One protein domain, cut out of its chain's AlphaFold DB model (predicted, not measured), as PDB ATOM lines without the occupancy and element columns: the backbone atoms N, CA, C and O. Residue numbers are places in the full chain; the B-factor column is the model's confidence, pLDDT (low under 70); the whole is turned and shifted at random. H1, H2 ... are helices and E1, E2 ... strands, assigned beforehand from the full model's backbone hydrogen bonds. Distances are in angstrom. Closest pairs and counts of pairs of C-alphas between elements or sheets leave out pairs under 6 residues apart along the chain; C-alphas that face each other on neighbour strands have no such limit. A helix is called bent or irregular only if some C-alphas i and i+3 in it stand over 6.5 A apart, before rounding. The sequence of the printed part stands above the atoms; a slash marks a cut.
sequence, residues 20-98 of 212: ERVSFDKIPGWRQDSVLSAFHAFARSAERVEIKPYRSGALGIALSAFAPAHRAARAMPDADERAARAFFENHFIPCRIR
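What this domain is: This is residues 20 to 98 of the 212 residues of the protein "MltA protein" of Nitratireductor aquibiodomus RA22 (UniProt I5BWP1). Two helices, H2 and H3, make a wide helical hairpin, and the longer helix H1 packs across one side of it near the hairpin's turn, its first residues making a corner with those of H3. Away from the turn, the two ends of the printed part come side by side, residues 20 to 21 pairing with residues 95 to 96 of the short strand E1. The printed part has 79 residues, with three named helices followed by one named strand along the chain, H1, H2, H3 and E1, and its class is mostly helix. It is compact, with a radius of gyration of the C-alphas of 13.2 A, and flat, spanning 34 by 34 by 16 A.

Where its parts are: Residues 20 to 35, 16 residues, hold no named element, and their C-alphas lie 10 to 17 A from the mean of all C-alphas. H1, residues 36 to 51, is 24.0 A long and begins with C-alpha 36 at (117.341, 147.970, 169.808). H2, residues 63 to 74, is 16.2 A long; it is irregular, with C-alphas 65 and 68 standing 7.4 A apart, and its line is a rough one. H3, residues 81 to 91, is 15.6 A long and ends with C-alpha 91 at (107.073, 151.585, 159.564). E1, residues 95 to 97, ends with C-alpha 97 at (120.853, 159.782, 150.124).

How they stand to each other: H1 touches H2 at a steep tilt of 63 degrees, opposite ways. The closest C-alphas are those of Ala 46 and His 70, 4.8 A apart, and H2 touches H1 with residues 70 to 74 alone. H1 touches H3 with residues 36 to 39 alone, at a steep tilt of 54 degrees, the same way; the closest C-alphas, those of Leu 36 and Glu 81, are 5.1 A apart. H2 and H3 form a helical hairpin at a shallow tilt of 29 degrees, opposite ways. H2 touches H3 with residues 68 to 73 alone, and the closest C-alphas, those of Ala 69 and His 91, are 5.8 A apart. The helix packing is mostly crossed, but only just, with 1 of the 3 touching pairs at a shallow tilt. E1 pairs with no named strand, but residues 20 to 21 pair with its residues 95 to 96, antiparallel. E1 is apart from H1, H2 and H3. Each O i to N i+4 pair of H3 is within hydrogen-bond range, against 10 of 12 in H1 and 5 of 8 in H2.

The domain as a whole: The C-alphas farthest apart are those of Asp 78 and Arg 98, at 35.3 A, while those of Glu 20 and Arg 98, the first and last printed, are 7.4 A apart. The printed part has no cut. The link from H1 to H2, 11 residues, is long; that from H2 to H3, 6 residues, is short, and that from H3 to E1 is tight. The mean pLDDT of the printed part is 94.4, and no printed residue is under 70.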
ATOM      1  N   GLU A  20     116.876 158.068 147.084       93.62
ATOM      2  CA  GLU A  20     116.695 156.828 146.334       93.62
ATOM      3  C   GLU A  20     116.185 155.724 147.263       93.62
ATOM      4  O   GLU A  20     116.894 155.294 148.171       93.62
ATOM      5  N   ARG A  21     114.961 155.233 147.044       95.44
ATOM      6  CA  ARG A  21     114.417 154.111 147.827       95.44
ATOM      7  C   ARG A  21     115.228 152.840 147.585       95.44
ATOM      8  O   ARG A  21     115.507 152.486 146.443       95.44
ATOM      9  N   VAL A  22     115.539 152.125 148.658       97.31
ATOM     10  CA  VAL A  22     116.230 150.831 148.629       97.31
ATOM     11  C   VAL A  22     115.486 149.816 149.499       97.31
ATOM     12  O   VAL A  22     114.541 150.166 150.202       97.31
ATOM     13  N   SER A  23     115.879 148.542 149.445       97.00
ATOM     14  CA  SER A  23     115.418 147.538 150.411       97.00
ATOM     15  C   SER A  23     116.346 147.484 151.627       97.00
ATOM     16  O   SER A  23     117.512 147.877 151.544       97.00
ATOM     17  N   PHE A  24     115.856 146.944 152.745       96.62
ATOM     18  CA  PHE A  24     116.677 146.719 153.942       96.62
ATOM     19  C   PHE A  24     117.885 145.806 153.677       96.62
ATOM     20  O   PHE A  24     118.951 146.032 154.238       96.62
ATOM     21  N   ASP A  25     117.784 144.856 152.741       95.50
ATOM     22  CA  ASP A  25     118.914 144.001 152.335       95.50
ATOM     23  C   ASP A  25     120.061 144.768 151.650       95.50
ATOM     24  O   ASP A  25     121.153 144.229 151.477       95.50
ATOM     25  N   LYS A  26     119.833 146.021 151.234       96.88
ATOM     26  CA  LYS A  26     120.877 146.899 150.687       96.88
ATOM     27  C   LYS A  26     121.609 147.707 151.756       96.88
ATOM     28  O   LYS A  26     122.540 148.426 151.400       96.88
ATOM     29  N   ILE A  27     121.218 147.599 153.026       96.31
ATOM     30  CA  ILE A  27     121.901 148.236 154.155       96.31
ATOM     31  C   ILE A  27     122.943 147.249 154.702       96.31
ATOM     32  O   ILE A  27     122.568 146.222 155.278       96.31
ATOM     33  N   PRO A  28     124.251 147.524 154.537       95.88
ATOM     34  CA  PRO A  28     125.295 146.684 155.114       95.88
ATOM     35  C   PRO A  28     125.134 146.594 156.632       95.88
ATOM     36  O   PRO A  28     124.872 147.603 157.278       95.88
ATOM     37  N   GLY A  29     125.270 145.392 157.190       95.62
ATOM     38  CA  GLY A  29     125.147 145.168 158.632       95.62
ATOM     39  C   GLY A  29     123.712 145.101 159.157       95.62
ATOM     40  O   GLY A  29     123.540 144.726 160.310       95.62
ATOM     41  N   TRP A  30     122.674 145.369 158.342       96.44
ATOM     42  CA  TRP A  30     121.289 145.422 158.840       96.44
ATOM     43  C   TRP A  30     120.920 144.191 159.657       96.44
ATOM     44  O   TRP A  30     120.474 144.334 160.785       96.44
ATOM     45  N   ARG A  31     121.144 142.983 159.131       94.12
ATOM     46  CA  ARG A  31     120.747 141.731 159.798       94.12
ATOM     47  C   ARG A  31     121.631 141.359 160.997       94.12
ATOM     48  O   ARG A  31     121.250 140.466 161.745       94.12
ATOM     49  N   GLN A  32     122.801 141.978 161.139       93.94
ATOM     50  CA  GLN A  32     123.816 141.627 162.133       93.94
ATOM     51  C   GLN A  32     123.841 142.608 163.308       93.94
ATOM     52  O   GLN A  32     124.011 142.187 164.451       93.94
ATOM     53  N   ASP A  33     123.664 143.897 163.030       94.50
ATOM     54  CA  ASP A  33     123.752 144.961 164.023       94.50
ATOM     55  C   ASP A  33     122.508 144.985 164.907       94.50
ATOM     56  O   ASP A  33     121.385 144.838 164.419       94.50
ATOM     57  N   SER A  34     122.694 145.235 166.205       95.12
ATOM     58  CA  SER A  34     121.566 145.471 167.105       95.12
ATOM     59  C   SER A  34     120.875 146.786 166.756       95.12
ATOM     60  O   SER A  34     121.495 147.852 166.761       95.12
ATOM     61  N   VAL A  35     119.570 146.726 166.502       97.00
ATOM     62  CA  VAL A  35     118.746 147.914 166.232       97.00
ATOM     63  C   VAL A  35     117.963 148.373 167.460       97.00
ATOM     64  O   VAL A  35     117.315 149.420 167.421       97.00
ATOM     65  N   LEU A  36     118.056 147.646 168.577       97.62
ATOM     66  CA  LEU A  36     117.341 147.970 169.808       97.62
ATOM     67  C   LEU A  36     117.701 149.361 170.358       97.62
ATOM     68  O   LEU A  36     116.822 150.134 170.738       97.62
ATOM     69  N   SER A  37     118.981 149.745 170.330       96.00
ATOM     70  CA  SER A  37     119.394 151.093 170.762       96.00
ATOM     71  C   SER A  37     118.850 152.199 169.853       96.00
ATOM     72  O   SER A  37     118.451 153.259 170.339       96.00
ATOM     73  N   ALA A  38     118.771 151.945 168.543       96.44
ATOM     74  CA  ALA A  38     118.160 152.875 167.597       96.44
ATOM     75  C   ALA A  38     116.648 153.010 167.844       96.44
ATOM     76  O   ALA A  38     116.115 154.120 167.807       96.44
ATOM     77  N   PHE A  39     115.968 151.905 168.166       98.25
ATOM     78  CA  PHE A  39     114.560 151.919 168.557       98.25
ATOM     79  C   PHE A  39     114.329 152.746 169.829       98.25
ATOM     80  O   PHE A  39     113.481 153.636 169.824       98.25
ATOM     81  N   HIS A  40     115.116 152.544 170.890       97.44
ATOM     82  CA  HIS A  40     114.988 153.344 172.114       97.44
ATOM     83  C   HIS A  40     115.250 154.838 171.872       97.44
ATOM     84  O   HIS A  40     114.554 155.689 172.431       97.44
ATOM     85  N   ALA A  41     116.217 155.182 171.015       96.44
ATOM     86  CA  ALA A  41     116.448 156.568 170.611       96.44
ATOM     87  C   ALA A  41     115.231 157.156 169.874       96.44
ATOM     88  O   ALA A  41     114.819 158.284 170.155       96.44
ATOM     89  N   PHE A  42     114.614 156.381 168.976       96.81
ATOM     90  CA  PHE A  42     113.396 156.785 168.280       96.81
ATOM     91  C   PHE A  42     112.201 156.941 169.236       96.81
ATOM     92  O   PHE A  42     111.495 157.946 169.167       96.81
ATOM     93  N   ALA A  43     111.999 156.008 170.170       96.69
ATOM     94  CA  ALA A  43     110.927 156.068 171.165       96.69
ATOM     95  C   ALA A  43     111.023 157.332 172.042       96.69
ATOM     96  O   ALA A  43     110.035 158.044 172.216       96.69
ATOM     97  N   ARG A  44     112.233 157.703 172.485       95.62
ATOM     98  CA  ARG A  44     112.474 158.967 173.207       95.62
ATOM     99  C   ARG A  44     112.115 160.200 172.370       95.62
ATOM    100  O   ARG A  44     111.557 161.168 172.887       95.62
ATOM    101  N   SER A  45     112.412 160.178 171.070       93.88
ATOM    102  CA  SER A  45     111.990 161.235 170.140       93.88
ATOM    103  C   SER A  45     110.469 161.296 169.978       93.88
ATOM    104  O   SER A  45     109.914 162.396 169.907       93.88
ATOM    105  N   ALA A  46     109.799 160.141 169.972       94.75
ATOM    106  CA  ALA A  46     108.347 160.040 169.895       94.75
ATOM    107  C   ALA A  46     107.649 160.629 171.132       94.75
ATOM    108  O   ALA A  46     106.554 161.160 170.999       94.75
ATOM    109  N   GLU A  47     108.255 160.590 172.318       93.50
ATOM    110  CA  GLU A  47     107.747 161.317 173.493       93.50
ATOM    111  C   GLU A  47     108.018 162.823 173.372       93.50
ATOM    112  O   GLU A  47     107.136 163.660 173.573       93.50
ATOM    113  N   ARG A  48     109.246 163.197 172.984       92.81
ATOM    114  CA  ARG A  48     109.677 164.602 172.953       92.81
ATOM    115  C   ARG A  48     108.864 165.468 171.988       92.81
ATOM    116  O   ARG A  48     108.649 166.650 172.270       92.81
ATOM    117  N   VAL A  49     108.426 164.898 170.867       92.12
ATOM    118  CA  VAL A  49     107.681 165.619 169.825       92.12
ATOM    119  C   VAL A  49     106.337 166.172 170.314       92.12
ATOM    120  O   VAL A  49     105.876 167.175 169.778       92.12
ATOM    121  N   GLU A  50     105.731 165.567 171.344       88.19
ATOM    122  CA  GLU A  50     104.465 166.042 171.926       88.19
ATOM    123  C   GLU A  50     104.650 167.347 172.710       88.19
ATOM    124  O   GLU A  50     103.724 168.145 172.819       88.19
ATOM    125  N   ILE A  51     105.867 167.597 173.202       91.19
ATOM    126  CA  ILE A  51     106.226 168.823 173.923       91.19
ATOM    127  C   ILE A  51     106.687 169.904 172.945       91.19
ATOM    128  O   ILE A  51     106.336 171.075 173.084       91.19
ATOM    129  N   LYS A  52     107.535 169.534 171.980       86.19
ATOM    130  CA  LYS A  52     108.113 170.473 171.017       86.19
ATOM    131  C   LYS A  52     108.240 169.808 169.644       86.19
ATOM    132  O   LYS A  52     109.127 168.968 169.476       86.19
ATOM    133  N   PRO A  53     107.413 170.195 168.656       85.19
ATOM    134  CA  PRO A  53     107.504 169.631 167.319       85.19
ATOM    135  C   PRO A  53     108.796 170.071 166.620       85.19
ATOM    136  O   PRO A  53     109.281 171.193 166.795       85.19
ATOM    137  N   TYR A  54     109.347 169.173 165.806       83.56
ATOM    138  CA  TYR A  54     110.505 169.453 164.963       83.56
ATOM    139  C   TYR A  54     110.087 170.185 163.683       83.56
ATOM    140  O   TYR A  54     108.998 169.965 163.153       83.56
ATOM    141  N   ARG A  55     110.968 171.046 163.164       83.88
ATOM    142  CA  ARG A  55     110.781 171.648 161.839       83.88
ATOM    143  C   ARG A  55     111.114 170.615 160.764       83.88
ATOM    144  O   ARG A  55     112.081 169.869 160.909       83.88
ATOM    145  N   SER A  56     110.337 170.595 159.687       85.44
ATOM    146  CA  SER A  56     110.660 169.791 158.508       85.44
ATOM    147  C   SER A  56     111.934 170.330 157.855       85.44
ATOM    148  O   SER A  56     112.058 171.535 157.637       85.44
ATOM    149  N   GLY A  57     112.885 169.443 157.564       85.38
ATOM    150  CA  GLY A  57     114.109 169.798 156.843       85.38
ATOM    151  C   GLY A  57     113.892 169.923 155.332       85.38
ATOM    152  O   GLY A  57     112.822 169.603 154.811       85.38
ATOM    153  N   ALA A  58     114.950 170.304 154.614       88.56
ATOM    154  CA  ALA A  58     114.943 170.489 153.157       88.56
ATOM    155  C   ALA A  58     114.677 169.201 152.348       88.56
ATOM    156  O   ALA A  58     114.406 169.267 151.156       88.56
ATOM    157  N   LEU A  59     114.703 168.026 152.990       89.69
ATOM    158  CA  LEU A  59     114.388 166.743 152.346       89.69
ATOM    159  C   LEU A  59     112.895 166.564 152.015       89.69
ATOM    160  O   LEU A  59     112.536 165.594 151.348       89.69
ATOM    161  N   GLY A  60     112.023 167.458 152.495       89.44
ATOM    162  CA  GLY A  60     110.583 167.419 152.213       89.44
ATOM    163  C   GLY A  60     109.798 166.391 153.036       89.44
ATOM    164  O   GLY A  60     108.603 166.208 152.820       89.44
ATOM    165  N   ILE A  61     110.431 165.721 154.005       90.38
ATOM    166  CA  ILE A  61     109.754 164.755 154.881       90.38
ATOM    167  C   ILE A  61     109.032 165.516 155.996       90.38
ATOM    168  O   ILE A  61     109.658 166.069 156.903       90.38
ATOM    169  N   ALA A  62     107.702 165.542 155.929       89.94
ATOM    170  CA  ALA A  62     106.873 166.180 156.941       89.94
ATOM    171  C   ALA A  62     106.904 165.407 158.269       89.94
ATOM    172  O   ALA A  62     106.800 164.181 158.284       89.94
ATOM    173  N   LEU A  63     106.944 166.124 159.397       89.50
ATOM    174  CA  LEU A  63     106.875 165.514 160.733       89.50
ATOM    175  C   LEU A  63     105.631 164.624 160.920       89.50
ATOM    176  O   LEU A  63     105.697 163.582 161.569       89.50
ATOM    177  N   SER A  64     104.501 165.015 160.326       90.50
ATOM    178  CA  SER A  64     103.245 164.258 160.373       90.50
ATOM    179  C   SER A  64     103.356 162.860 159.757       90.50
ATOM    180  O   SER A  64     102.628 161.963 160.183       90.50
ATOM    181  N   ALA A  65     104.293 162.635 158.828       92.12
ATOM    182  CA  ALA A  65     104.540 161.322 158.233       92.12
ATOM    183  C   ALA A  65     105.012 160.287 159.272       92.12
ATOM    184  O   ALA A  65     104.744 159.098 159.120       92.12
ATOM    185  N   PHE A  66     105.642 160.731 160.366       94.31
ATOM    186  CA  PHE A  66     106.099 159.857 161.450       94.31
ATOM    187  C   PHE A  66     105.012 159.547 162.485       94.31
ATOM    188  O   PHE A  66     105.238 158.723 163.367       94.31
ATOM    189  N   ALA A  67     103.825 160.161 162.407       93.88
ATOM    190  CA  ALA A  67     102.790 159.997 163.428       93.88
ATOM    191  C   ALA A  67     102.388 158.526 163.692       93.88
ATOM    192  O   ALA A  67     102.244 158.166 164.863       93.88
ATOM    193  N   PRO A  68     102.241 157.644 162.678       96.38
ATOM    194  CA  PRO A  68     101.989 156.223 162.920       96.38
ATOM    195  C   PRO A  68     103.145 155.530 163.652       96.38
ATOM    196  O   PRO A  68     102.904 154.813 164.621       96.38
ATOM    197  N   ALA A  69     104.388 155.797 163.239       97.38
ATOM    198  CA  ALA A  69     105.584 155.219 163.846       97.38
ATOM    199  C   ALA A  69     105.776 155.697 165.296       97.38
ATOM    200  O   ALA A  69     106.081 154.895 166.171       97.38
ATOM    201  N   HIS A  70     105.529 156.979 165.584       96.94
ATOM    202  CA  HIS A  70     105.566 157.518 166.946       96.94
ATOM    203  C   HIS A  70     104.549 156.829 167.863       96.94
ATOM    204  O   HIS A  70     104.891 156.456 168.983       96.94
ATOM    205  N   ARG A  71     103.308 156.627 167.392       96.56
ATOM    206  CA  ARG A  71     102.288 155.906 168.168       96.56
ATOM    207  C   ARG A  71     102.695 154.459 168.436       96.56
ATOM    208  O   ARG A  71     102.573 154.017 169.571       96.56
ATOM    209  N   ALA A  72     103.186 153.754 167.417       97.69
ATOM    210  CA  ALA A  72     103.625 152.369 167.557       97.69
ATOM    211  C   ALA A  72     104.807 152.238 168.532       97.69
ATOM    212  O   ALA A  72     104.756 151.407 169.432       97.69
ATOM    213  N   ALA A  73     105.813 153.114 168.435       97.44
ATOM    214  CA  ALA A  73     106.966 153.094 169.335       97.44
ATOM    215  C   ALA A  73     106.566 153.291 170.808       97.44
ATOM    216  O   ALA A  73     107.045 152.569 171.677       97.44
ATOM    217  N   ARG A  74     105.639 154.215 171.096       95.81
ATOM    218  CA  ARG A  74     105.137 154.448 172.465       95.81
ATOM    219  C   ARG A  74     104.326 153.281 173.031       95.81
ATOM    220  O   ARG A  74     104.232 153.145 174.245       95.81
ATOM    221  N   ALA A  75     103.747 152.445 172.173       96.44
ATOM    222  CA  ALA A  75     103.015 151.248 172.578       96.44
ATOM    223  C   ALA A  75     103.928 150.026 172.812       96.44
ATOM    224  O   ALA A  75     103.429 148.946 173.117       96.44
ATOM    225  N   MET A  76     105.248 150.178 172.663       95.81
ATOM    226  CA  MET A  76     106.234 149.095 172.750       95.81
ATOM    227  C   MET A  76     107.365 149.427 173.752       95.81
ATOM    228  O   MET A  76     108.527 149.500 173.349       95.81
ATOM    229  N   PRO A  77     107.068 149.649 175.050       92.50
ATOM    230  CA  PRO A  77     108.087 150.012 176.044       92.50
ATOM    231  C   PRO A  77     109.134 148.908 176.276       92.50
ATOM    232  O   PRO A  77     110.300 149.217 176.505       92.50
ATOM    233  N   ASP A  78     108.733 147.642 176.135       94.38
ATOM    234  CA  ASP A  78     109.563 146.456 176.393       94.38
ATOM    235  C   ASP A  78     110.016 145.759 175.096       94.38
ATOM    236  O   ASP A  78     110.115 144.533 175.031       94.38
ATOM    237  N   ALA A  79     110.222 146.523 174.016       96.56
ATOM    238  CA  ALA A  79     110.654 145.958 172.741       96.56
ATOM    239  C   ALA A  79     111.984 145.199 172.890       96.56
ATOM    240  O   ALA A  79     112.959 145.737 173.410       96.56
ATOM    241  N   ASP A  80     112.032 143.968 172.385       97.38
ATOM    242  CA  ASP A  80     113.274 143.219 172.205       97.38
ATOM    243  C   ASP A  80     113.888 143.494 170.819       97.38
ATOM    244  O   ASP A  80     113.319 144.202 169.982       97.38
ATOM    245  N   GLU A  81     115.063 142.926 170.550       97.31
ATOM    246  CA  GLU A  81     115.778 143.096 169.277       97.31
ATOM    247  C   GLU A  81     114.922 142.713 168.054       97.31
ATOM    248  O   GLU A  81     114.946 143.391 167.023       97.31
ATOM    249  N   ARG A  82     114.118 141.649 168.166       97.19
ATOM    250  CA  ARG A  82     113.252 141.181 167.077       97.19
ATOM    251  C   ARG A  82     112.105 142.161 166.838       97.19
ATOM    252  O   ARG A  82     111.814 142.484 165.687       97.19
ATOM    253  N   ALA A  83     111.466 142.631 167.905       97.94
ATOM    254  CA  ALA A  83     110.385 143.605 167.844       97.94
ATOM    255  C   ALA A  83     110.874 144.958 167.305       97.94
ATOM    256  O   ALA A  83     110.216 145.543 166.447       97.94
ATOM    257  N   ALA A  84     112.052 145.419 167.737       98.00
ATOM    258  CA  ALA A  84     112.687 146.640 167.245       98.00
ATOM    259  C   ALA A  84     112.981 146.570 165.737       98.00
ATOM    260  O   ALA A  84     112.725 147.522 164.999       98.00
ATOM    261  N   ARG A  85     113.463 145.424 165.248       97.81
ATOM    262  CA  ARG A  85     113.704 145.213 163.817       97.81
ATOM    263  C   ARG A  85     112.422 145.204 162.999       97.81
ATOM    264  O   ARG A  85     112.322 145.945 162.024       97.81
ATOM    265  N   ALA A  86     111.428 144.433 163.439       97.88
ATOM    266  CA  ALA A  86     110.117 144.398 162.799       97.88
ATOM    267  C   ALA A  86     109.456 145.787 162.785       97.88
ATOM    268  O   ALA A  86     108.813 146.153 161.806       97.88
ATOM    269  N   PHE A  87     109.651 146.591 163.833       98.44
ATOM    270  CA  PHE A  87     109.176 147.971 163.878       98.44
ATOM    271  C   PHE A  87     109.743 148.805 162.720       98.44
ATOM    272  O   PHE A  87     108.975 149.435 161.992       98.44
ATOM    273  N   PHE A  88     111.061 148.789 162.505       98.12
ATOM    274  CA  PHE A  88     111.657 149.546 161.403       98.12
ATOM    275  C   PHE A  88     111.188 149.039 160.035       98.12
ATOM    276  O   PHE A  88     110.833 149.849 159.182       98.12
ATOM    277  N   GLU A  89     111.117 147.720 159.849       97.75
ATOM    278  CA  GLU A  89     110.685 147.100 158.589       97.75
ATOM    279  C   GLU A  89     109.209 147.377 158.256       97.75
ATOM    280  O   GLU A  89     108.863 147.539 157.086       97.75
ATOM    281  N   ASN A  90     108.347 147.505 159.270       97.88
ATOM    282  CA  ASN A  90     106.917 147.769 159.091       97.88
ATOM    283  C   ASN A  90     106.575 149.258 158.941       97.88
ATOM    284  O   ASN A  90     105.537 149.593 158.366       97.88
ATOM    285  N   HIS A  91     107.398 150.157 159.487       98.06
ATOM    286  CA  HIS A  91     107.073 151.585 159.564       98.06
ATOM    287  C   HIS A  91     107.939 152.488 158.682       98.06
ATOM    288  O   HIS A  91     107.580 153.651 158.495       98.06
ATOM    289  N   PHE A  92     109.053 151.992 158.135       97.50
ATOM    290  CA  PHE A  92     110.000 152.811 157.382       97.50
ATOM    291  C   PHE A  92     110.364 152.186 156.041       97.50
ATOM    292  O   PHE A  92     110.455 150.973 155.883       97.50
ATOM    293  N   ILE A  93     110.630 153.062 155.075       96.25
ATOM    294  CA  ILE A  93     111.227 152.705 153.791       96.25
ATOM    295  C   ILE A  93     112.644 153.280 153.804       96.25
ATOM    296  O   ILE A  93     112.783 154.500 153.937       96.25
ATOM    297  N   PRO A  94     113.695 152.454 153.689       96.88
ATOM    298  CA  PRO A  94     115.045 152.974 153.679       96.88
ATOM    299  C   PRO A  94     115.327 153.701 152.362       96.88
ATOM    300  O   PRO A  94     114.976 153.239 151.275       96.88
ATOM    301  N   CYS A  95     115.988 154.849 152.472       95.81
ATOM    302  CA  CYS A  95     116.396 155.664 151.337       95.81
ATOM    303  C   CYS A  95     117.907 155.899 151.393       95.81
ATOM    304  O   CYS A  95     118.425 156.391 152.396       95.81
ATOM    305  N   ARG A  96     118.613 155.593 150.303       94.50
ATOM    306  CA  ARG A  96     119.980 156.058 150.075       94.50
ATOM    307  C   ARG A  96     119.922 157.541 149.711       94.50
ATOM    308  O   ARG A  96     119.211 157.925 148.786       94.50
ATOM    309  N   ILE A  97     120.685 158.359 150.429       94.25
ATOM    310  CA  ILE A  97     120.853 159.782 150.124       94.25
ATOM    311  C   ILE A  97     122.056 159.919 149.190       94.25
ATOM    312  O   ILE A  97     123.157 159.491 149.543       94.25
ATOM    313  N   ARG A  98     121.848 160.484 147.999       91.56
ATOM    314  CA  ARG A  98     122.926 160.817 147.056       91.56
ATOM    315  C   ARG A  98     123.417 162.240 147.315       91.56
ATOM    316  O   ARG A  98     122.597 163.150 147.414       91.56
TER     317      ARG A  98